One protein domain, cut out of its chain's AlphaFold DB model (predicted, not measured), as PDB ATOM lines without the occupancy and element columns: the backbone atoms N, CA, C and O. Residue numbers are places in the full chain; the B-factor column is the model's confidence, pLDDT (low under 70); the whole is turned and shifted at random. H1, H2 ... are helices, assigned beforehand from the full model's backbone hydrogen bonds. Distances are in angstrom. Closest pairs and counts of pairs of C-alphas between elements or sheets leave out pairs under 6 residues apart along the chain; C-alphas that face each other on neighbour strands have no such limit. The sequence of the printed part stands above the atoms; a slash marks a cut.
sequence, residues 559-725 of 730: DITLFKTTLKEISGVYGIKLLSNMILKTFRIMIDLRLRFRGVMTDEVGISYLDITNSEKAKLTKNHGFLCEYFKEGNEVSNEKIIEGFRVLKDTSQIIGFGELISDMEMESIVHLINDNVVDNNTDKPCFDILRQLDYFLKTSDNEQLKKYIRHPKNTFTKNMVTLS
ATOM      1  N   ASP A 559      24.532  20.020 311.736       85.94
ATOM      2  CA  ASP A 559      24.370  21.163 310.830       85.94
ATOM      3  C   ASP A 559      23.051  21.937 311.043       85.94
ATOM      4  O   ASP A 559      23.022  23.149 310.826       85.94
ATOM      5  N   ILE A 560      21.969  21.284 311.487       88.12
ATOM      6  CA  ILE A 560      20.697  21.952 311.810       88.12
ATOM      7  C   ILE A 560      20.834  22.723 313.123       88.12
ATOM      8  O   ILE A 560      20.435  23.887 313.199       88.12
ATOM      9  N   THR A 561      21.444  22.110 314.138       87.88
ATOM     10  CA  THR A 561      21.728  22.777 315.416       87.88
ATOM     11  C   THR A 561      22.665  23.973 315.219       87.88
ATOM     12  O   THR A 561      22.410  25.040 315.779       87.88
ATOM     13  N   LEU A 562      23.693  23.849 314.369       87.69
ATOM     14  CA  LEU A 562      24.574  24.957 313.979       87.69
ATOM     15  C   LEU A 562      23.777  26.085 313.320       87.69
ATOM     16  O   LEU A 562      23.918  27.242 313.717       87.69
ATOM     17  N   PHE A 563      22.924  25.751 312.346       90.94
ATOM     18  CA  PHE A 563      22.091  26.727 311.649       90.94
ATOM     19  C   PHE A 563      21.202  27.496 312.633       90.94
ATOM     20  O   PHE A 563      21.219  28.725 312.661       90.94
ATOM     21  N   LYS A 564      20.471  26.774 313.490       90.62
ATOM     22  CA  LYS A 564      19.527  27.367 314.444       90.62
ATOM     23  C   LYS A 564      20.219  28.192 315.525       90.62
ATOM     24  O   LYS A 564      19.724  29.254 315.890       90.62
ATOM     25  N   THR A 565      21.351  27.716 316.036       88.06
ATOM     26  CA  THR A 565      22.122  28.437 317.059       88.06
ATOM     27  C   THR A 565      22.705  29.716 316.478       88.06
ATOM     28  O   THR A 565      22.567  30.768 317.084       88.06
ATOM     29  N   THR A 566      23.273  29.653 315.271       89.25
ATOM     30  CA  THR A 566      23.772  30.852 314.584       89.25
ATOM     31  C   THR A 566      22.637  31.840 314.339       89.25
ATOM     32  O   THR A 566      22.792  33.013 314.647       89.25
ATOM     33  N   LEU A 567      21.478  31.376 313.858       91.69
ATOM     34  CA  LEU A 567      20.321  32.231 313.587       91.69
ATOM     35  C   LEU A 567      19.897  33.063 314.807       91.69
ATOM     36  O   LEU A 567      19.603  34.246 314.663       91.69
ATOM     37  N   LYS A 568      19.907  32.462 316.001       89.12
ATOM     38  CA  LYS A 568      19.578  33.151 317.260       89.12
ATOM     39  C   LYS A 568      20.622  34.180 317.694       89.12
ATOM     40  O   LYS A 568      20.300  35.067 318.474       89.12
ATOM     41  N   GLU A 569      21.856  34.032 317.226       88.31
ATOM     42  CA  GLU A 569      23.022  34.808 317.661       88.31
ATOM     43  C   GLU A 569      23.449  35.880 316.649       88.31
ATOM     44  O   GLU A 569      24.375  36.653 316.901       88.31
ATOM     45  N   ILE A 570      22.784  35.939 315.493       89.75
ATOM     46  CA  ILE A 570      23.017  36.953 314.466       89.75
ATOM     47  C   ILE A 570      22.681  38.344 315.009       89.75
ATOM     48  O   ILE A 570      21.601  38.574 315.550       89.75
ATOM     49  N   SER A 571      23.605  39.285 314.805       88.25
ATOM     50  CA  SER A 571      23.451  40.687 315.218       88.25
ATOM     51  C   SER A 571      23.609  41.696 314.079       88.25
ATOM     52  O   SER A 571      23.315  42.869 314.284       88.25
ATOM     53  N   GLY A 572      24.027  41.267 312.884       88.81
ATOM     54  CA  GLY A 572      24.189  42.135 311.721       88.81
ATOM     55  C   GLY A 572      24.258  41.386 310.387       88.81
ATOM     56  O   GLY A 572      24.011  40.179 310.286       88.81
ATOM     57  N   VAL A 573      24.547  42.139 309.324       88.38
ATOM     58  CA  VAL A 573      24.472  41.671 307.929       88.38
ATOM     59  C   VAL A 573      25.530  40.620 307.590       88.38
ATOM     60  O   VAL A 573      25.265  39.714 306.795       88.38
ATOM     61  N   TYR A 574      26.734  40.709 308.157       87.69
ATOM     62  CA  TYR A 574      27.808  39.764 307.865       87.69
ATOM     63  C   TYR A 574      27.491  38.375 308.427       87.69
ATOM     64  O   TYR A 574      27.640  37.385 307.707       87.69
ATOM     65  N   GLY A 575      26.953  38.290 309.650       88.00
ATOM     66  CA  GLY A 575      26.478  37.028 310.219       88.00
ATOM     67  C   GLY A 575      25.393  36.361 309.363       88.00
ATOM     68  O   GLY A 575      25.435  35.148 309.139       88.00
ATOM     69  N   ILE A 576      24.471  37.152 308.800       89.81
ATOM     70  CA  ILE A 576      23.423  36.650 307.894       89.81
ATOM     71  C   ILE A 576      24.026  36.091 306.602       89.81
ATOM     72  O   ILE A 576      23.639  35.002 306.173       89.81
ATOM     73  N   LYS A 577      24.993  36.793 306.001       88.12
ATOM     74  CA  LYS A 577      25.704  36.328 304.796       88.12
ATOM     75  C   LYS A 577      26.458  35.022 305.040       88.12
ATOM     76  O   LYS A 577      26.437  34.134 304.196       88.12
ATOM     77  N   LEU A 578      27.094  34.874 306.200       87.56
ATOM     78  CA  LEU A 578      27.761  33.623 306.564       87.56
ATOM     79  C   LEU A 578      26.765  32.464 306.699       87.56
ATOM     80  O   LEU A 578      27.010  31.376 306.174       87.56
ATOM     81  N   LEU A 579      25.631  32.690 307.370       90.38
ATOM     82  CA  LEU A 579      24.605  31.665 307.560       90.38
ATOM     83  C   LEU A 579      23.904  31.291 306.247       90.38
ATOM     84  O   LEU A 579      23.511  30.137 306.058       90.38
ATOM     85  N   SER A 580      23.770  32.236 305.314       89.62
ATOM     86  CA  SER A 580      23.060  32.008 304.056       89.62
ATOM     87  C   SER A 580      23.718  30.923 303.191       89.62
ATOM     88  O   SER A 580      23.021  30.175 302.503       89.62
ATOM     89  N   ASN A 581      25.031  30.716 303.336       86.19
ATOM     90  CA  ASN A 581      25.775  29.609 302.725       86.19
ATOM     91  C   ASN A 581      25.272  28.208 303.138       86.19
ATOM     92  O   ASN A 581      25.553  27.218 302.458       86.19
ATOM     93  N   MET A 582      24.512  28.088 304.231       87.69
ATOM     94  CA  MET A 582      23.942  26.818 304.688       87.69
ATOM     95  C   MET A 582      22.529  26.541 304.164       87.69
ATOM     96  O   MET A 582      22.047  25.418 304.331       87.69
ATOM     97  N   ILE A 583      21.856  27.499 303.519       90.69
ATOM     98  CA  ILE A 583      20.425  27.400 303.180       90.69
ATOM     99  C   ILE A 583      20.103  26.163 302.325       90.69
ATOM    100  O   ILE A 583      19.251  25.357 302.702       90.69
ATOM    101  N   LEU A 584      20.802  25.948 301.204       89.00
ATOM    102  CA  LEU A 584      20.534  24.812 300.307       89.00
ATOM    103  C   LEU A 584      20.863  23.476 300.962       89.00
ATOM    104  O   LEU A 584      20.183  22.480 300.710       89.00
ATOM    105  N   LYS A 585      21.896  23.429 301.807       88.50
ATOM    106  CA  LYS A 585      22.202  22.199 302.529       88.50
ATOM    107  C   LYS A 585      21.136  21.901 303.575       88.50
ATOM    108  O   LYS A 585      20.662  20.776 303.626       88.50
ATOM    109  N   THR A 586      20.712  22.905 304.335       91.31
ATOM    110  CA  THR A 586      19.637  22.794 305.332       91.31
ATOM    111  C   THR A 586      18.339  22.321 304.675       91.31
ATOM    112  O   THR A 586      17.723  21.372 305.152       91.31
ATOM    113  N   PHE A 587      17.991  22.885 303.511       92.62
ATOM    114  CA  PHE A 587      16.901  22.401 302.658       92.62
ATOM    115  C   PHE A 587      17.039  20.900 302.361       92.62
ATOM    116  O   PHE A 587      16.129  20.123 302.637       92.62
ATOM    117  N   ARG A 588      18.197  20.469 301.842       90.38
ATOM    118  CA  ARG A 588      18.438  19.063 301.481       90.38
ATOM    119  C   ARG A 588      18.414  18.127 302.692       90.38
ATOM    120  O   ARG A 588      17.890  17.026 302.573       90.38
ATOM    121  N   ILE A 589      18.951  18.557 303.836       90.25
ATOM    122  CA  ILE A 589      18.947  17.783 305.085       90.25
ATOM    123  C   ILE A 589      17.509  17.527 305.542       90.25
ATOM    124  O   ILE A 589      17.188  16.394 305.884       90.25
ATOM    125  N   MET A 590      16.629  18.533 305.505       91.31
ATOM    126  CA  MET A 590      15.225  18.357 305.897       91.31
ATOM    127  C   MET A 590      14.506  17.316 305.033       91.31
ATOM    128  O   MET A 590      13.805  16.453 305.563       91.31
ATOM    129  N   ILE A 591      14.694  17.370 303.711       91.31
ATOM    130  CA  ILE A 591      14.084  16.402 302.791       91.31
ATOM    131  C   ILE A 591      14.614  14.991 303.073       91.31
ATOM    132  O   ILE A 591      13.830  14.060 303.257       91.31
ATOM    133  N   ASP A 592      15.935  14.845 303.173       89.75
ATOM    134  CA  ASP A 592      16.594  13.566 303.438       89.75
ATOM    135  C   ASP A 592      16.175  12.967 304.797       89.75
ATOM    136  O   ASP A 592      15.843  11.785 304.870       89.75
ATOM    137  N   LEU A 593      16.080  13.775 305.861       88.44
ATOM    138  CA  LEU A 593      15.567  13.333 307.164       88.44
ATOM    139  C   LEU A 593      14.118  12.835 307.071       88.44
ATOM    140  O   LEU A 593      13.796  11.771 307.604       88.44
ATOM    141  N   ARG A 594      13.242  13.566 306.368       89.25
ATOM    142  CA  ARG A 594      11.827  13.191 306.201       89.25
ATOM    143  C   ARG A 594      11.664  11.864 305.459       89.25
ATOM    144  O   ARG A 594      10.809  11.064 305.835       89.25
ATOM    145  N   LEU A 595      12.483  11.624 304.435       89.56
ATOM    146  CA  LEU A 595      12.508  10.363 303.688       89.56
ATOM    147  C   LEU A 595      13.035   9.207 304.549       89.56
ATOM    148  O   LEU A 595      12.426   8.135 304.579       89.56
ATOM    149  N   ARG A 596      14.105   9.440 305.322       86.38
ATOM    150  CA  ARG A 596      14.696   8.431 306.214       86.38
ATOM    151  C   ARG A 596      13.753   7.978 307.322       86.38
ATOM    152  O   ARG A 596      13.686   6.782 307.585       86.38
ATOM    153  N   PHE A 597      12.965   8.883 307.909       85.38
ATOM    154  CA  PHE A 597      11.924   8.508 308.880       85.38
ATOM    155  C   PHE A 597      10.864   7.557 308.308       85.38
ATOM    156  O   PHE A 597      10.150   6.906 309.065       85.38
ATOM    157  N   ARG A 598      10.772   7.447 306.979       84.12
ATOM    158  CA  ARG A 598       9.863   6.539 306.271       84.12
ATOM    159  C   ARG A 598      10.575   5.344 305.632       84.12
ATOM    160  O   ARG A 598       9.962   4.625 304.853       84.12
ATOM    161  N   GLY A 599      11.857   5.133 305.938       85.50
ATOM    162  CA  GLY A 599      12.650   4.030 305.392       85.50
ATOM    163  C   GLY A 599      13.019   4.179 303.912       85.50
ATOM    164  O   GLY A 599      13.448   3.204 303.301       85.50
ATOM    165  N   VAL A 600      12.871   5.372 303.326       86.44
ATOM    166  CA  VAL A 600      13.221   5.632 301.922       86.44
ATOM    167  C   VAL A 600      14.658   6.144 301.838       86.44
ATOM    168  O   VAL A 600      15.005   7.143 302.468       86.44
ATOM    169  N   MET A 601      15.486   5.475 301.033       79.75
ATOM    170  CA  MET A 601      16.866   5.872 300.745       79.75
ATOM    171  C   MET A 601      16.992   6.241 299.268       79.75
ATOM    172  O   MET A 601      16.577   5.480 298.398       79.75
ATOM    173  N   THR A 602      17.563   7.408 298.983       81.06
ATOM    174  CA  THR A 602      17.800   7.891 297.619       81.06
ATOM    175  C   THR A 602      19.115   8.670 297.548       81.06
ATOM    176  O   THR A 602      19.612   9.170 298.568       81.06
ATOM    177  N   ASP A 603      19.690   8.723 296.347       73.50
ATOM    178  CA  ASP A 603      20.888   9.503 296.012       73.50
ATOM    179  C   ASP A 603      20.541  10.844 295.343       73.50
ATOM    180  O   ASP A 603      21.404  11.703 295.158       73.50
ATOM    181  N   GLU A 604      19.264  11.058 295.023       81.00
ATOM    182  CA  GLU A 604      18.730  12.334 294.554       81.00
ATOM    183  C   GLU A 604      18.127  13.131 295.722       81.00
ATOM    184  O   GLU A 604      18.007  12.643 296.842       81.00
ATOM    185  N   VAL A 605      17.698  14.377 295.482       82.94
ATOM    186  CA  VAL A 605      17.037  15.190 296.527       82.94
ATOM    187  C   VAL A 605      15.739  14.534 297.011       82.94
ATOM    188  O   VAL A 605      15.363  14.709 298.161       82.94
ATOM    189  N   GLY A 606      15.068  13.756 296.157       87.56
ATOM    190  CA  GLY A 606      14.004  12.845 296.575       87.56
ATOM    191  C   GLY A 606      12.632  13.468 296.851       87.56
ATOM    192  O   GLY A 606      11.786  12.828 297.471       87.56
ATOM    193  N   ILE A 607      12.374  14.688 296.365       90.25
ATOM    194  CA  ILE A 607      11.089  15.398 296.544       90.25
ATOM    195  C   ILE A 607       9.903  14.568 296.022       90.25
ATOM    196  O   ILE A 607       8.834  14.550 296.634       90.25
ATOM    197  N   SER A 608      10.086  13.843 294.914       88.19
ATOM    198  CA  SER A 608       9.061  12.978 294.314       88.19
ATOM    199  C   SER A 608       8.602  11.853 295.248       88.19
ATOM    200  O   SER A 608       7.422  11.493 295.219       88.19
ATOM    201  N   TYR A 609       9.497  11.355 296.106       88.75
ATOM    202  CA  TYR A 609       9.249  10.259 297.050       88.75
ATOM    203  C   TYR A 609       8.614  10.713 298.370       88.75
ATOM    204  O   TYR A 609       8.256   9.875 299.196       88.75
ATOM    205  N   LEU A 610       8.460  12.022 298.592       89.25
ATOM    206  CA  LEU A 610       7.772  12.527 299.775       89.25
ATOM    207  C   LEU A 610       6.287  12.163 299.727       89.25
ATOM    208  O   LEU A 610       5.632  12.263 298.691       89.25
ATOM    209  N   ASP A 611       5.733  11.785 300.869       87.94
ATOM    210  CA  ASP A 611       4.299  11.555 301.028       87.94
ATOM    211  C   ASP A 611       3.623  12.851 301.494       87.94
ATOM    212  O   ASP A 611       3.423  13.089 302.686       87.94
ATOM    213  N   ILE A 612       3.405  13.728 300.515       89.25
ATOM    214  CA  ILE A 612       2.769  15.049 300.598       89.25
ATOM    215  C   ILE A 612       1.968  15.273 299.307       89.25
ATOM    216  O   ILE A 612       2.123  14.525 298.333       89.25
ATOM    217  N   THR A 613       1.129  16.306 299.260       92.62
ATOM    218  CA  THR A 613       0.278  16.570 298.092       92.62
ATOM    219  C   THR A 613       1.095  16.926 296.842       92.62
ATOM    220  O   THR A 613       2.192  17.481 296.916       92.62
ATOM    221  N   ASN A 614       0.543  16.668 295.651       89.75
ATOM    222  CA  ASN A 614       1.200  17.039 294.387       89.75
ATOM    223  C   ASN A 614       1.447  18.555 294.266       89.75
ATOM    224  O   ASN A 614       2.437  18.967 293.663       89.75
ATOM    225  N   SER A 615       0.578  19.380 294.864       91.44
ATOM    226  CA  SER A 615       0.757  20.835 294.925       91.44
ATOM    227  C   SER A 615       1.981  21.215 295.766       91.44
ATOM    228  O   SER A 615       2.820  22.000 295.323       91.44
ATOM    229  N   GLU A 616       2.150  20.587 296.933       91.69
ATOM    230  CA  GLU A 616       3.320  20.782 297.793       91.69
ATOM    231  C   GLU A 616       4.609  20.282 297.126       91.69
ATOM    232  O   GLU A 616       5.617  20.986 297.157       91.69
ATOM    233  N   LYS A 617       4.585  19.133 296.430       92.62
ATOM    234  CA  LYS A 617       5.737  18.646 295.639       92.62
ATOM    235  C   LYS A 617       6.150  19.631 294.550       92.62
ATOM    236  O   LYS A 617       7.342  19.890 294.377       92.62
ATOM    237  N   ALA A 618       5.186  20.192 293.820       91.81
ATOM    238  CA  ALA A 618       5.457  21.204 292.802       91.81
ATOM    239  C   ALA A 618       6.087  22.462 293.422       91.81
ATOM    240  O   ALA A 618       7.079  22.979 292.902       91.81
ATOM    241  N   LYS A 619       5.573  22.909 294.576       93.38
ATOM    242  CA  LYS A 619       6.114  24.055 295.317       93.38
ATOM    243  C   LYS A 619       7.544  23.803 295.804       93.38
ATOM    244  O   LYS A 619       8.421  24.621 295.552       93.38
ATOM    245  N   LEU A 620       7.816  22.639 296.393       93.88
ATOM    246  CA  LEU A 620       9.165  22.244 296.812       93.88
ATOM    247  C   LEU A 620      10.143  22.123 295.643       93.88
ATOM    248  O   LEU A 620      11.311  22.471 295.785       93.88
ATOM    249  N   THR A 621       9.679  21.657 294.483       92.81
ATOM    250  CA  THR A 621      10.504  21.562 293.269       92.81
ATOM    251  C   THR A 621      10.891  22.954 292.768       92.81
ATOM    252  O   THR A 621      12.054  23.189 292.438       92.81
ATOM    253  N   LYS A 622       9.950  23.909 292.794       93.81
ATOM    254  CA  LYS A 622      10.220  25.325 292.504       93.81
ATOM    255  C   LYS A 622      11.205  25.935 293.508       93.81
ATOM    256  O   LYS A 622      12.184  26.550 293.095       93.81
ATOM    257  N   ASN A 623      10.982  25.716 294.806       93.62
ATOM    258  CA  ASN A 623      11.868  26.173 295.881       93.62
ATOM    259  C   ASN A 623      13.286  25.601 295.714       93.62
ATOM    260  O   ASN A 623      14.272  26.325 295.837       93.62
ATOM    261  N   HIS A 624      13.404  24.318 295.365       92.94
ATOM    262  CA  HIS A 624      14.688  23.682 295.096       92.94
ATOM    263  C   HIS A 624      15.415  24.303 293.896       92.94
ATOM    264  O   HIS A 624      16.623  24.535 293.978       92.94
ATOM    265  N   GLY A 625      14.690  24.585 292.808       91.06
ATOM    266  CA  GLY A 625      15.222  25.265 291.626       91.06
ATOM    267  C   GLY A 625      15.782  26.646 291.968       91.06
ATOM    268  O   GLY A 625      16.948  26.911 291.681       91.06
ATOM    269  N   PHE A 626      14.998  27.460 292.685       92.56
ATOM    270  CA  PHE A 626      15.432  28.772 293.170       92.56
ATOM    271  C   PHE A 626      16.699  28.676 294.025       92.56
ATOM    272  O   PHE A 626      17.669  29.378 293.765       92.56
ATOM    273  N   LEU A 627      16.736  27.769 295.010       90.25
ATOM    274  CA  LEU A 627      17.921  27.606 295.852       90.25
ATOM    275  C   LEU A 627      19.137  27.134 295.038       90.25
ATOM    276  O   LEU A 627      20.251  27.570 295.299       90.25
ATOM    277  N   CYS A 628      18.966  26.283 294.027       87.06
ATOM    278  CA  CYS A 628      20.081  25.905 293.157       87.06
ATOM    279  C   CYS A 628      20.648  27.092 292.366       87.06
ATOM    280  O   CYS A 628      21.862  27.161 292.191       87.06
ATOM    281  N   GLU A 629      19.800  28.004 291.888       85.44
ATOM    282  CA  GLU A 629      20.222  29.224 291.187       85.44
ATOM    283  C   GLU A 629      20.867  30.231 292.138       85.44
ATOM    284  O   GLU A 629      21.996  30.651 291.896       85.44
ATOM    285  N   TYR A 630      20.221  30.503 293.273       85.00
ATOM    286  CA  TYR A 630      20.742  31.325 294.365       85.00
ATOM    287  C   TYR A 630      22.175  30.923 294.750       85.00
ATOM    288  O   TYR A 630      23.047  31.769 294.916       85.00
ATOM    289  N   PHE A 631      22.459  29.621 294.828       77.56
ATOM    290  CA  PHE A 631      23.799  29.131 295.163       77.56
ATOM    291  C   PHE A 631      24.809  29.181 294.009       77.56
ATOM    292  O   PHE A 631      26.012  29.142 294.276       77.56
ATOM    293  N   LYS A 632      24.370  29.236 292.744       80.19
ATOM    294  CA  LYS A 632      25.276  29.422 291.594       80.19
ATOM    295  C   LYS A 632      25.819  30.848 291.526       80.19
ATOM    296  O   LYS A 632      26.937  31.028 291.063       80.19
ATOM    297  N   GLU A 633      25.053  31.826 292.003       77.62
ATOM    298  CA  GLU A 633      25.441  33.246 292.044       77.62
ATOM    299  C   GLU A 633      26.552  33.539 293.068       77.62
ATOM    300  O   GLU A 633      27.246  34.550 292.970       77.62
ATOM    301  N   GLY A 634      26.773  32.640 294.032       71.69
ATOM    302  CA  GLY A 634      27.905  32.707 294.953       71.69
ATOM    303  C   GLY A 634      27.972  34.024 295.733       71.69
ATOM    304  O   GLY A 634      27.085  34.330 296.523       71.69
ATOM    305  N   ASN A 635      29.043  34.797 295.530       62.88
ATOM    306  CA  ASN A 635      29.305  36.035 296.276       62.88
ATOM    307  C   ASN A 635      28.543  37.262 295.744       62.88
ATOM    308  O   ASN A 635      28.576  38.310 296.386       62.88
ATOM    309  N   GLU A 636      27.885  37.156 294.588       70.00
ATOM    310  CA  GLU A 636      27.176  38.272 293.938       70.00
ATOM    311  C   GLU A 636      25.692  38.345 294.326       70.00
ATOM    312  O   GLU A 636      24.938  39.175 293.817       70.00
ATOM    313  N   VAL A 637      25.259  37.484 295.247       81.06
ATOM    314  CA  VAL A 637      23.871  37.419 295.703       81.06
ATOM    315  C   VAL A 637      23.482  38.732 296.391       81.06
ATOM    316  O   VAL A 637      24.070  39.134 297.399       81.06
ATOM    317  N   SER A 638      22.442  39.383 295.869       85.88
ATOM    318  CA  SER A 638      21.900  40.609 296.454       85.88
ATOM    319  C   SER A 638      21.252  40.355 297.819       85.88
ATOM    320  O   SER A 638      20.706  39.285 298.090       85.88
ATOM    321  N   ASN A 639      21.245  41.379 298.672       85.94
ATOM    322  CA  ASN A 639      20.580  41.344 299.978       85.94
ATOM    323  C   ASN A 639      19.100  40.904 299.880       85.94
ATOM    324  O   ASN A 639      18.627  40.122 300.704       85.94
ATOM    325  N   GLU A 640      18.390  41.327 298.831       87.44
ATOM    326  CA  GLU A 640      17.005  40.916 298.552       87.44
ATOM    327  C   GLU A 640      16.887  39.409 298.286       87.44
ATOM    328  O   GLU A 640      16.001  38.745 298.827       87.44
ATOM    329  N   LYS A 641      17.816  38.837 297.507       89.69
ATOM    330  CA  LYS A 641      17.857  37.392 297.252       89.69
ATOM    331  C   LYS A 641      18.217  36.590 298.500       89.69
ATOM    332  O   LYS A 641      17.725  35.474 298.646       89.69
ATOM    333  N   ILE A 642      19.029  37.135 299.411       90.44
ATOM    334  CA  ILE A 642      19.312  36.504 300.712       90.44
ATOM    335  C   ILE A 642      18.027  36.386 301.536       90.44
ATOM    336  O   ILE A 642      17.715  35.292 302.008       90.44
ATOM    337  N   ILE A 643      17.254  37.473 301.657       92.44
ATOM    338  CA  ILE A 643      15.952  37.462 302.347       92.44
ATOM    339  C   ILE A 643      15.029  36.410 301.723       92.44
ATOM    340  O   ILE A 643      14.433  35.606 302.444       92.44
ATOM    341  N   GLU A 644      14.935  36.383 300.393       93.56
ATOM    342  CA  GLU A 644      14.095  35.415 299.688       93.56
ATOM    343  C   GLU A 644      14.568  33.968 299.906       93.56
ATOM    344  O   GLU A 644      13.749  33.079 300.124       93.56
ATOM    345  N   GLY A 645      15.880  33.725 299.977       93.31
ATOM    346  CA  GLY A 645      16.451  32.430 300.357       93.31
ATOM    347  C   GLY A 645      15.970  31.931 301.721       93.31
ATOM    348  O   GLY A 645      15.552  30.776 301.843       93.31
ATOM    349  N   PHE A 646      15.966  32.795 302.742       94.69
ATOM    350  CA  PHE A 646      15.443  32.444 304.068       94.69
ATOM    351  C   PHE A 646      13.923  32.229 304.059       94.69
ATOM    352  O   PHE A 646      13.445  31.287 304.695       94.69
ATOM    353  N   ARG A 647      13.161  33.024 303.294       94.62
ATOM    354  CA  ARG A 647      11.710  32.818 303.119       94.62
ATOM    355  C   ARG A 647      11.397  31.474 302.471       94.62
ATOM    356  O   ARG A 647      10.546  30.743 302.971       94.62
ATOM    357  N   VAL A 648      12.120  31.121 301.411       95.00
ATOM    358  CA  VAL A 648      11.991  29.834 300.713       95.00
ATOM    359  C   VAL A 648      12.335  28.665 301.638       95.00
ATOM    360  O   VAL A 648      11.653  27.634 301.624       95.00
ATOM    361  N   LEU A 649      13.369  28.811 302.471       94.69
ATOM    362  CA  LEU A 649      13.736  27.793 303.454       94.69
ATOM    363  C   LEU A 649      12.668  27.634 304.541       94.69
ATOM    364  O   LEU A 649      12.321  26.506 304.889       94.69
ATOM    365  N   LYS A 650      12.116  28.744 305.038       94.81
ATOM    366  CA  LYS A 650      11.027  28.751 306.016       94.81
ATOM    367  C   LYS A 650       9.765  28.089 305.464       94.81
ATOM    368  O   LYS A 650       9.244  27.175 306.096       94.81
ATOM    369  N   ASP A 651       9.329  28.479 304.271       93.44
ATOM    370  CA  ASP A 651       8.185  27.873 303.582       93.44
ATOM    371  C   ASP A 651       8.383  26.363 303.384       93.44
ATOM    372  O   ASP A 651       7.522  25.552 303.717       93.44
ATOM    373  N   THR A 652       9.577  25.965 302.937       93.19
ATOM    374  CA  THR A 652       9.945  24.548 302.835       93.19
ATOM    375  C   THR A 652       9.837  23.838 304.182       93.19
ATOM    376  O   THR A 652       9.282  22.743 304.260       93.19
ATOM    377  N   SER A 653      10.373  24.439 305.247       93.25
ATOM    378  CA  SER A 653      10.358  23.837 306.580       93.25
ATOM    379  C   SER A 653       8.927  23.589 307.068       93.25
ATOM    380  O   SER A 653       8.656  22.529 307.624       93.25
ATOM    381  N   GLN A 654       7.983  24.486 306.762       92.44
ATOM    382  CA  GLN A 654       6.564  24.309 307.080       92.44
ATOM    383  C   GLN A 654       5.953  23.124 306.319       92.44
ATOM    384  O   GLN A 654       5.333  22.265 306.941       92.44
ATOM    385  N   ILE A 655       6.198  23.025 305.008       91.62
ATOM    386  CA  ILE A 655       5.682  21.934 304.157       91.62
ATOM    387  C   ILE A 655       6.199  20.561 304.618       91.62
ATOM    388  O   ILE A 655       5.475  19.569 304.597       91.62
ATOM    389  N   ILE A 656       7.463  20.483 305.040       89.94
ATOM    390  CA  ILE A 656       8.097  19.216 305.442       89.94
ATOM    391  C   ILE A 656       7.757  18.811 306.889       89.94
ATOM    392  O   ILE A 656       7.905  17.637 307.250       89.94
ATOM    393  N   GLY A 657       7.253  19.741 307.704       87.12
ATOM    394  CA  GLY A 657       6.914  19.509 309.112       87.12
ATOM    395  C   GLY A 657       8.025  19.877 310.104       87.12
ATOM    396  O   GLY A 657       8.054  19.345 311.206       87.12
ATOM    397  N   PHE A 658       8.927  20.785 309.724       88.06
ATOM    398  CA  PHE A 658       9.976  21.395 310.552       88.06
ATOM    399  C   PHE A 658       9.739  22.905 310.758       88.06
ATOM    400  O   PHE A 658      10.682  23.693 310.744       88.06
ATOM    401  N   GLY A 659       8.480  23.332 310.920       83.06
ATOM    402  CA  GLY A 659       8.087  24.751 310.911       83.06
ATOM    403  C   GLY A 659       8.756  25.647 311.968       83.06
ATOM    404  O   GLY A 659       8.764  26.862 311.810       83.06
ATOM    405  N   GLU A 660       9.360  25.071 313.011       85.19
ATOM    406  CA  GLU A 660      10.099  25.807 314.050       85.19
ATOM    407  C   GLU A 660      11.549  26.155 313.662       85.19
ATOM    408  O   GLU A 660      12.248  26.844 314.416       85.19
ATOM    409  N   LEU A 661      12.026  25.707 312.493       90.12
ATOM    410  CA  LEU A 661      13.392  25.978 312.041       90.12
ATOM    411  C   LEU A 661      13.660  27.488 311.926       90.12
ATOM    412  O   LEU A 661      14.689  27.956 312.410       90.12
ATOM    413  N   ILE A 662      12.723  28.247 311.346       93.00
ATOM    414  CA  ILE A 662      12.764  29.715 311.256       93.00
ATOM    415  C   ILE A 662      11.394  30.263 311.664       93.00
ATOM    416  O   ILE A 662      10.410  30.110 310.939       93.00
ATOM    417  N   SER A 663      11.335  30.922 312.817       91.31
ATOM    418  CA  SER A 663      10.125  31.575 313.329       91.31
ATOM    419  C   SER A 663       9.777  32.859 312.561       91.31
ATOM    420  O   SER A 663      10.577  33.393 311.789       91.31
ATOM    421  N   ASP A 664       8.560  33.377 312.753       90.56
ATOM    422  CA  ASP A 664       8.166  34.704 312.251       90.56
ATOM    423  C   ASP A 664       9.076  35.807 312.797       90.56
ATOM    424  O   ASP A 664       9.619  36.583 312.014       90.56
ATOM    425  N   MET A 665       9.362  35.776 314.099       91.19
ATOM    426  CA  MET A 665      10.236  36.743 314.767       91.19
ATOM    427  C   MET A 665      11.676  36.726 314.226       91.19
ATOM    428  O   MET A 665      12.262  37.777 313.976       91.19
ATOM    429  N   GLU A 666      12.257  35.541 314.003       92.75
ATOM    430  CA  GLU A 666      13.602  35.423 313.414       92.75
ATOM    431  C   GLU A 666      13.626  35.928 311.963       92.75
ATOM    432  O   GLU A 666      14.591  36.565 311.546       92.75
ATOM    433  N   MET A 667      12.557  35.690 311.194       93.69
ATOM    434  CA  MET A 667      12.448  36.186 309.821       93.69
ATOM    435  C   MET A 667      12.333  37.717 309.773       93.69
ATOM    436  O   MET A 667      12.983  38.348 308.942       93.69
ATOM    437  N   GLU A 668      11.534  38.315 310.659       92.56
ATOM    438  CA  GLU A 668      11.424  39.775 310.799       92.56
ATOM    439  C   GLU A 668      12.765  40.400 311.192       92.56
ATOM    440  O   GLU A 668      13.177  41.392 310.592       92.56
ATOM    441  N   SER A 669      13.488  39.764 312.120       91.44
ATOM    442  CA  SER A 669      14.834  40.180 312.520       91.44
ATOM    443  C   SER A 669      15.813  40.184 311.339       91.44
ATOM    444  O   SER A 669      16.475  41.190 311.099       91.44
ATOM    445  N   ILE A 670      15.854  39.118 310.525       92.38
ATOM    446  CA  ILE A 670      16.702  39.067 309.316       92.38
ATOM    447  C   ILE A 670      16.388  40.233 308.369       92.38
ATOM    448  O   ILE A 670      17.304  40.882 307.861       92.38
ATOM    449  N   VAL A 671      15.100  40.488 308.115       92.44
ATOM    450  CA  VAL A 671      14.658  41.558 307.208       92.44
ATOM    451  C   VAL A 671      15.088  42.925 307.737       92.44
ATOM    452  O   VAL A 671      15.641  43.716 306.979       92.44
ATOM    453  N   HIS A 672      14.880  43.182 309.030       92.62
ATOM    454  CA  HIS A 672      15.289  44.420 309.687       92.62
ATOM    455  C   HIS A 672      16.806  44.626 309.596       92.62
ATOM    456  O   HIS A 672      17.266  45.657 309.114       92.62
ATOM    457  N   LEU A 673      17.599  43.628 310.000       91.38
ATOM    458  CA  LEU A 673      19.062  43.717 310.003       91.38
ATOM    459  C   LEU A 673      19.643  43.990 308.606       91.38
ATOM    460  O   LEU A 673      20.596  44.758 308.484       91.38
ATOM    461  N   ILE A 674      19.068  43.385 307.558       89.50
ATOM    462  CA  ILE A 674      19.485  43.611 306.168       89.50
ATOM    463  C   ILE A 674      19.079  44.999 305.664       89.50
ATOM    464  O   ILE A 674      19.909  45.680 305.059       89.50
ATOM    465  N   ASN A 675      17.825  45.405 305.878       90.25
ATOM    466  CA  ASN A 675      17.309  46.676 305.363       90.25
ATOM    467  C   ASN A 675      17.993  47.878 306.021       90.25
ATOM    468  O   ASN A 675      18.313  48.847 305.335       90.25
ATOM    469  N   ASP A 676      18.287  47.775 307.317       89.38
ATOM    470  CA  ASP A 676      18.929  48.839 308.096       89.38
ATOM    471  C   ASP A 676      20.465  48.763 308.053       89.38
ATOM    472  O   ASP A 676      21.154  49.578 308.666       89.38
ATOM    473  N   ASN A 677      21.014  47.792 307.312       85.19
ATOM    474  CA  ASN A 677      22.445  47.560 307.127       85.19
ATOM    475  C   ASN A 677      23.235  47.524 308.453       85.19
ATOM    476  O   ASN A 677      24.288  48.152 308.595       85.19
ATOM    477  N   VAL A 678      22.699  46.798 309.438       87.31
ATOM    478  CA  VAL A 678      23.243  46.741 310.800       87.31
ATOM    479  C   VAL A 678      24.607  46.046 310.812       87.31
ATOM    480  O   VAL A 678      24.774  44.952 310.266       87.31
ATOM    481  N   VAL A 679      25.588  46.677 311.462       83.50
ATOM    482  CA  VAL A 679      26.938  46.126 311.646       83.50
ATOM    483  C   VAL A 679      26.926  45.103 312.782       83.50
ATOM    484  O   VAL A 679      26.374  45.364 313.849       83.50
ATOM    485  N   ASP A 680      27.535  43.938 312.559       79.81
ATOM    486  CA  ASP A 680      27.611  42.882 313.568       79.81
ATOM    487  C   ASP A 680      28.433  43.312 314.789       79.81
ATOM    488  O   ASP A 680      29.575  43.754 314.664       79.81
ATOM    489  N   ASN A 681      27.874  43.093 315.981       67.56
ATOM    490  CA  ASN A 681      28.523  43.419 317.254       67.56
ATOM    491  C   ASN A 681      29.131  42.190 317.953       67.56
ATOM    492  O   ASN A 681      29.836  42.345 318.946       67.56
ATOM    493  N   ASN A 682      28.834  40.966 317.488       66.12
ATOM    494  CA  ASN A 682      29.232  39.736 318.181       66.12
ATOM    495  C   ASN A 682      29.421  38.541 317.226       66.12
ATOM    496  O   ASN A 682      28.594  37.632 317.185       66.12
ATOM    497  N   THR A 683      30.506  38.539 316.443       68.00
ATOM    498  CA  THR A 683      30.862  37.399 315.566       68.00
ATOM    499  C   THR A 683      32.001  36.534 316.108       68.00
ATOM    500  O   THR A 683      32.503  35.665 315.399       68.00
ATOM    501  N   ASP A 684      32.399  36.722 317.364       70.44
ATOM    502  CA  ASP A 684      33.496  35.965 317.989       70.44
ATOM    503  C   ASP A 684      33.026  34.636 318.599       70.44
ATOM    504  O   ASP A 684      33.790  33.931 319.252       70.44
ATOM    505  N   LYS A 685      31.754  34.271 318.390       76.81
ATOM    506  CA  LYS A 685      31.211  32.999 318.868       76.81
ATOM    507  C   LYS A 685      31.684  31.814 318.003       76.81
ATOM    508  O   LYS A 685      31.780  31.947 316.781       76.81
ATOM    509  N   PRO A 686      31.829  30.613 318.596       73.69
ATOM    510  CA  PRO A 686      32.313  29.403 317.914       73.69
ATOM    511  C   PRO A 686      31.501  29.005 316.675       73.69
ATOM    512  O   PRO A 686      32.039  28.482 315.700       73.69
ATOM    513  N   CYS A 687      30.190  29.260 316.684       78.81
ATOM    514  CA  CYS A 687      29.325  28.994 315.538       78.81
ATOM    515  C   CYS A 687      29.729  29.825 314.307       78.81
ATOM    516  O   CYS A 687      29.797  29.283 313.204       78.81
ATOM    517  N   PHE A 688      30.082  31.101 314.489       82.94
ATOM    518  CA  PHE A 688      30.549  31.963 313.403       82.94
ATOM    519  C   PHE A 688      31.945  31.572 312.916       82.94
ATOM    520  O   PHE A 688      32.195  31.656 311.716       82.94
ATOM    521  N   ASP A 689      32.823  31.060 313.783       78.31
ATOM    522  CA  ASP A 689      34.125  30.518 313.364       78.31
ATOM    523  C   ASP A 689      33.997  29.343 312.394       78.31
ATOM    524  O   ASP A 689      34.731  29.262 311.407       78.31
ATOM    525  N   ILE A 690      33.055  28.435 312.653       77.75
ATOM    526  CA  ILE A 690      32.775  27.298 311.766       77.75
ATOM    527  C   ILE A 690      32.285  27.809 310.407       77.75
ATOM    528  O   ILE A 690      32.758  27.350 309.364       77.75
ATOM    529  N   LEU A 691      31.374  28.785 310.406       82.00
ATOM    530  CA  LEU A 691      30.833  29.359 309.173       82.00
ATOM    531  C   LEU A 691      31.862  30.170 308.390       82.00
ATOM    532  O   LEU A 691      31.872  30.083 307.167       82.00
ATOM    533  N   ARG A 692      32.752  30.907 309.064       83.25
ATOM    534  CA  ARG A 692      33.865  31.621 308.423       83.25
ATOM    535  C   ARG A 692      34.795  30.666 307.694       83.25
ATOM    536  O   ARG A 692      35.150  30.922 306.549       83.25
ATOM    537  N   GLN A 693      35.167  29.559 308.332       78.06
ATOM    538  CA  GLN A 693      36.030  28.564 307.695       78.06
ATOM    539  C   GLN A 693      35.328  27.876 306.512       78.06
ATOM    540  O   GLN A 693      35.954  27.634 305.480       78.06
ATOM    541  N   LEU A 694      34.023  27.599 306.628       79.25
ATOM    542  CA  LEU A 694      33.227  27.072 305.519       79.25
ATOM    543  C   LEU A 694      33.158  28.066 304.353       79.25
ATOM    544  O   LEU A 694      33.409  27.685 303.213       79.25
ATOM    545  N   ASP A 695      32.814  29.322 304.632       80.50
ATOM    546  CA  ASP A 695      32.732  30.404 303.649       80.50
ATOM    547  C   ASP A 695      34.074  30.604 302.938       80.50
ATOM    548  O   ASP A 695      34.130  30.602 301.709       80.50
ATOM    549  N   TYR A 696      35.166  30.664 303.704       79.44
ATOM    550  CA  TYR A 696      36.521  30.725 303.175       79.44
ATOM    551  C   TYR A 696      36.810  29.554 302.231       79.44
ATOM    552  O   TYR A 696      37.176  29.780 301.083       79.44
ATOM    553  N   PHE A 697      36.574  28.310 302.653       77.75
ATOM    554  CA  PHE A 697      36.829  27.138 301.814       77.75
ATOM    555  C   PHE A 697      35.983  27.096 300.544       77.75
ATOM    556  O   PHE A 697      36.482  26.757 299.471       77.75
ATOM    557  N   LEU A 698      34.697  27.442 300.641       76.56
ATOM    558  CA  LEU A 698      33.829  27.495 299.467       76.56
ATOM    559  C   LEU A 698      34.324  28.532 298.449       76.56
ATOM    560  O   LEU A 698      34.122  28.320 297.250       76.56
ATOM    561  N   LYS A 699      34.984  29.598 298.918       76.69
ATOM    562  CA  LYS A 699      35.591  30.647 298.091       76.69
ATOM    563  C   LYS A 699      36.952  30.258 297.517       76.69
ATOM    564  O   LYS A 699      37.208  30.587 296.367       76.69
ATOM    565  N   THR A 700      37.811  29.599 298.291       74.31
ATOM    566  CA  THR A 700      39.229  29.407 297.933       74.31
ATOM    567  C   THR A 700      39.566  28.046 297.338       74.31
ATOM    568  O   THR A 700      40.585  27.920 296.672       74.31
ATOM    569  N   SER A 701      38.739  27.018 297.543       74.50
ATOM    570  CA  SER A 701      39.019  25.679 297.014       74.50
ATOM    571  C   SER A 701      38.731  25.584 295.513       74.50
ATOM    572  O   SER A 701      37.601  25.815 295.092       74.50
ATOM    573  N   ASP A 702      39.672  25.076 294.719       75.44
ATOM    574  CA  ASP A 702      39.434  24.743 293.301       75.44
ATOM    575  C   ASP A 702      38.831  23.337 293.103       75.44
ATOM    576  O   ASP A 702      38.364  22.972 292.023       75.44
ATOM    577  N   ASN A 703      38.783  22.521 294.164       79.38
ATOM    578  CA  ASN A 703      38.258  21.159 294.098       79.38
ATOM    579  C   ASN A 703      36.715  21.118 294.136       79.38
ATOM    580  O   ASN A 703      36.085  21.026 295.195       79.38
ATOM    581  N   GLU A 704      36.094  21.129 292.956       77.94
ATOM    582  CA  GLU A 704      34.635  21.052 292.796       77.94
ATOM    583  C   GLU A 704      34.016  19.745 293.324       77.94
ATOM    584  O   GLU A 704      32.872  19.742 293.790       77.94
ATOM    585  N   GLN A 705      34.748  18.626 293.307       78.62
ATOM    586  CA  GLN A 705      34.259  17.371 293.891       78.62
ATOM    587  C   GLN A 705      34.163  17.474 295.416       78.62
ATOM    588  O   GLN A 705      33.163  17.053 295.999       78.62
ATOM    589  N   LEU A 706      35.154  18.094 296.062       74.88
ATOM    590  CA  LEU A 706      35.164  18.298 297.507       74.88
ATOM    591  C   LEU A 706      34.087  19.299 297.945       74.88
ATOM    592  O   LEU A 706      33.391  19.053 298.931       74.88
ATOM    593  N   LYS A 707      33.860  20.370 297.169       76.75
ATOM    594  CA  LYS A 707      32.712  21.271 297.383       76.75
ATOM    595  C   LYS A 707      31.386  20.517 297.303       76.75
ATOM    596  O   LYS A 707      30.534  20.693 298.173       76.75
ATOM    597  N   LYS A 708      31.199  19.651 296.298       77.56
ATOM    598  CA  LYS A 708      29.996  18.803 296.178       77.56
ATOM    599  C   LYS A 708      29.852  17.839 297.357       77.56
ATOM    600  O   LYS A 708      28.753  17.719 297.890       77.56
ATOM    601  N   TYR A 709      30.947  17.212 297.791       80.06
ATOM    602  CA  TYR A 709      30.978  16.312 298.947       80.06
ATOM    603  C   TYR A 709      30.541  17.032 300.227       80.06
ATOM    604  O   TYR A 709      29.590  16.609 300.880       80.06
ATOM    605  N   ILE A 710      31.170  18.159 300.558       76.38
ATOM    606  CA  ILE A 710      30.889  18.939 301.772       76.38
ATOM    607  C   ILE A 710      29.445  19.480 301.788       76.38
ATOM    608  O   ILE A 710      28.821  19.575 302.846       76.38
ATOM    609  N   ARG A 711      28.879  19.781 300.612       74.38
ATOM    610  CA  ARG A 711      27.492  20.248 300.434       74.38
ATOM    611  C   ARG A 711      26.444  19.128 300.425       74.38
ATOM    612  O   ARG A 711      25.247  19.419 300.385       74.38
ATOM    613  N   HIS A 712      26.853  17.863 300.426       79.56
ATOM    614  CA  HIS A 712      25.922  16.741 300.437       79.56
ATOM    615  C   HIS A 712      25.204  16.653 301.801       79.56
ATOM    616  O   HIS A 712      25.871  16.754 302.831       79.56
ATOM    617  N   PRO A 713      23.874  16.433 301.859       75.19
ATOM    618  CA  PRO A 713      23.123  16.409 303.125       75.19
ATOM    619  C   PRO A 713      23.600  15.324 304.102       75.19
ATOM    620  O   PRO A 713      23.506  15.498 305.311       75.19
ATOM    621  N   LYS A 714      24.158  14.222 303.584       76.62
ATOM    622  CA  LYS A 714      24.697  13.114 304.395       76.62
ATOM    623  C   LYS A 714      26.094  13.387 304.989       76.62
ATOM    624  O   LYS A 714      26.557  12.598 305.804       76.62
ATOM    625  N   ASN A 715      26.762  14.482 304.610       78.44
ATOM    626  CA  ASN A 715      28.111  14.825 305.072       78.44
ATOM    627  C   ASN A 715      28.057  16.056 305.982       78.44
ATOM    628  O   ASN A 715      27.842  17.157 305.489       78.44
ATOM    629  N   THR A 716      28.268  15.911 307.289       75.94
ATOM    630  CA  THR A 716      28.130  17.009 308.267       75.94
ATOM    631  C   THR A 716      29.252  18.044 308.167       75.94
ATOM    632  O   THR A 716      30.430  17.693 308.136       75.94
ATOM    633  N   PHE A 717      28.904  19.336 308.132       76.19
ATOM    634  CA  PHE A 717      29.874  20.436 308.109       76.19
ATOM    635  C   PHE A 717      30.699  20.471 309.382       76.19
ATOM    636  O   PHE A 717      31.913  20.545 309.291       76.19
ATOM    637  N   THR A 718      30.070  20.378 310.549       68.94
ATOM    638  CA  THR A 718      30.767  20.439 311.842       68.94
ATOM    639  C   THR A 718      31.824  19.342 311.971       68.94
ATOM    640  O   THR A 718      32.981  19.620 312.282       68.94
ATOM    641  N   LYS A 719      31.479  18.104 311.595       69.44
ATOM    642  CA  LYS A 719      32.431  16.986 311.532       69.44
ATOM    643  C   LYS A 719      33.533  17.228 310.502       69.44
ATOM    644  O   LYS A 719      34.703  17.025 310.816       69.44
ATOM    645  N   ASN A 720      33.168  17.675 309.302       68.56
ATOM    646  CA  ASN A 720      34.112  17.950 308.219       68.56
ATOM    647  C   ASN A 720      35.061  19.112 308.535       68.56
ATOM    648  O   ASN A 720      36.211  19.103 308.121       68.56
ATOM    649  N   MET A 721      34.606  20.092 309.303       67.00
ATOM    650  CA  MET A 721      35.397  21.232 309.745       67.00
ATOM    651  C   MET A 721      36.499  20.819 310.720       67.00
ATOM    652  O   MET A 721      37.637  21.283 310.614       67.00
ATOM    653  N   VAL A 722      36.177  19.893 311.625       65.31
ATOM    654  CA  VAL A 722      37.161  19.279 312.517       65.31
ATOM    655  C   VAL A 722      38.143  18.399 311.730       65.31
ATOM    656  O   VAL A 722      39.336  18.436 312.012       65.31
ATOM    657  N   THR A 723      37.681  17.632 310.732       61.47
ATOM    658  CA  THR A 723      38.523  16.641 310.032       61.47
ATOM    659  C   THR A 723      39.363  17.186 308.888       61.47
ATOM    660  O   THR A 723      40.505  16.757 308.715       61.47
ATOM    661  N   LEU A 724      38.790  18.063 308.064       57.31
ATOM    662  CA  LEU A 724      39.345  18.445 306.768       57.31
ATOM    663  C   LEU A 724      40.250  19.668 306.836       57.31
ATOM    664  O   LEU A 724      40.951  19.891 305.855       57.31
ATOM    665  N   SER A 725      40.297  20.400 307.955       56.22
ATOM    666  CA  SER A 725      41.053  21.656 308.068       56.22
ATOM    667  C   SER A 725      40.774  22.562 306.867       56.22
ATOM    668  O   SER A 725      41.642  22.793 306.037       56.22
TER     669      SER A 725
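This is residues 559 to 725 of the 730 residues of the protein "AAA_13 domain-containing protein" of Erysipelotrichaceae bacterium (UniProt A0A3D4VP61). A compact stack of nine helices: H4, H5 and H6 lie in a row along one side, the hairpin of H1 and H2 together with H3 fills the middle, and H7, H8 and H9 make a smaller group on the other side. H7 crosses the H1-H2 hairpin, while H8 hangs on at the edge near H7 and H9. The printed part has 167 residues with nine named helices, H1 to H9 in order along the chain, and no named strand; the class is all helix. The whole is compact, with a radius of gyration of the C-alphas of 15.6 A, and the C-alphas span 43 by 35 by 26 A.

H1 is residues 559 to 569, 15.3 A from first to last C-alpha, and begins with C-alpha 559 at (24.370, 21.163, 310.830). H2, residues 573 to 580, is 10.5 A long, and H3, residues 583 to 596, is 20.0 A long. H4, residues 614 to 632, has the most residues, 19, and is 27.2 A long; its C-alpha 614 is at (1.200, 17.039, 294.387). H5 is residues 639 to 656, 26.0 A, and H6 is residues 664 to 675, 16.6 A. H7 is residues 686 to 700, 21.1 A, and H8 is residues 704 to 710, 10.0 A. H9, residues 717 to 724, is 9.8 A long and ends with C-alpha 724 at (39.345, 18.445, 306.768).

H3, H4 and H5 form an up and down bundle, each helix running against the one before it. H3 and H5 touch at a shallow tilt of 9 degrees, the same way, with the C-alphas of Phe 587 and Leu 649 closest at 6.3 A. H4 and H5 are a hairpin at 32 degrees, a shallow tilt only just short of steep; their closest C-alphas, of Asn 623 and Val 648, are 6.1 A apart. H5 and H6 are a hairpin at 12 degrees, with the C-alphas of Ile 643 and Val 671 closest at 6.5 A. H1 and H2 are a hairpin too, at 16 degrees, with the C-alphas of Phe 563 and Leu 579 closest at 6.9 A. H2 touches H5 at a steep tilt of 41 degrees, closest at the C-alphas of Ser 580 and Ile 642, 6.7 A. H7 stands about perpendicular to H2, at 74 degrees, and touches it, the C-alphas of Leu 578 and Leu 691 being closest at 5.9 A. H7 touches H1 with residues 687 to 688 alone, closest at the C-alphas of Thr 566 and Cys 687, 5.9 A. H9 touches H7 at a steep tilt of 64 degrees, with the C-alphas of Ile 690 and Met 721 closest at 6.9 A. H8 touches no helix; it is close to but not clearly touching H7, with the C-alphas of Leu 698 and Lys 707 closest at 6.7 A. H6 and H7 are apart, as are, for instance, H3 and H7. In each of the nine helices every O i to N i+4 pair is within hydrogen-bond range.

The C-alphas farthest apart, of Gly 599 and Asp 676, are 45.3 A apart. The printed part has no cut. The link from H3 to H4, residues 597 to 613, is long, and its C-alphas lie 14 to 24 A from the mean of all C-alphas. Residues 700 to 705, of which 700 belongs to H7 and 704 to 705 belong to H8, stand free. The mean pLDDT of the printed part is 84.7; residue 635, residues 681 to 683 and residues 718 to 725 are under 70.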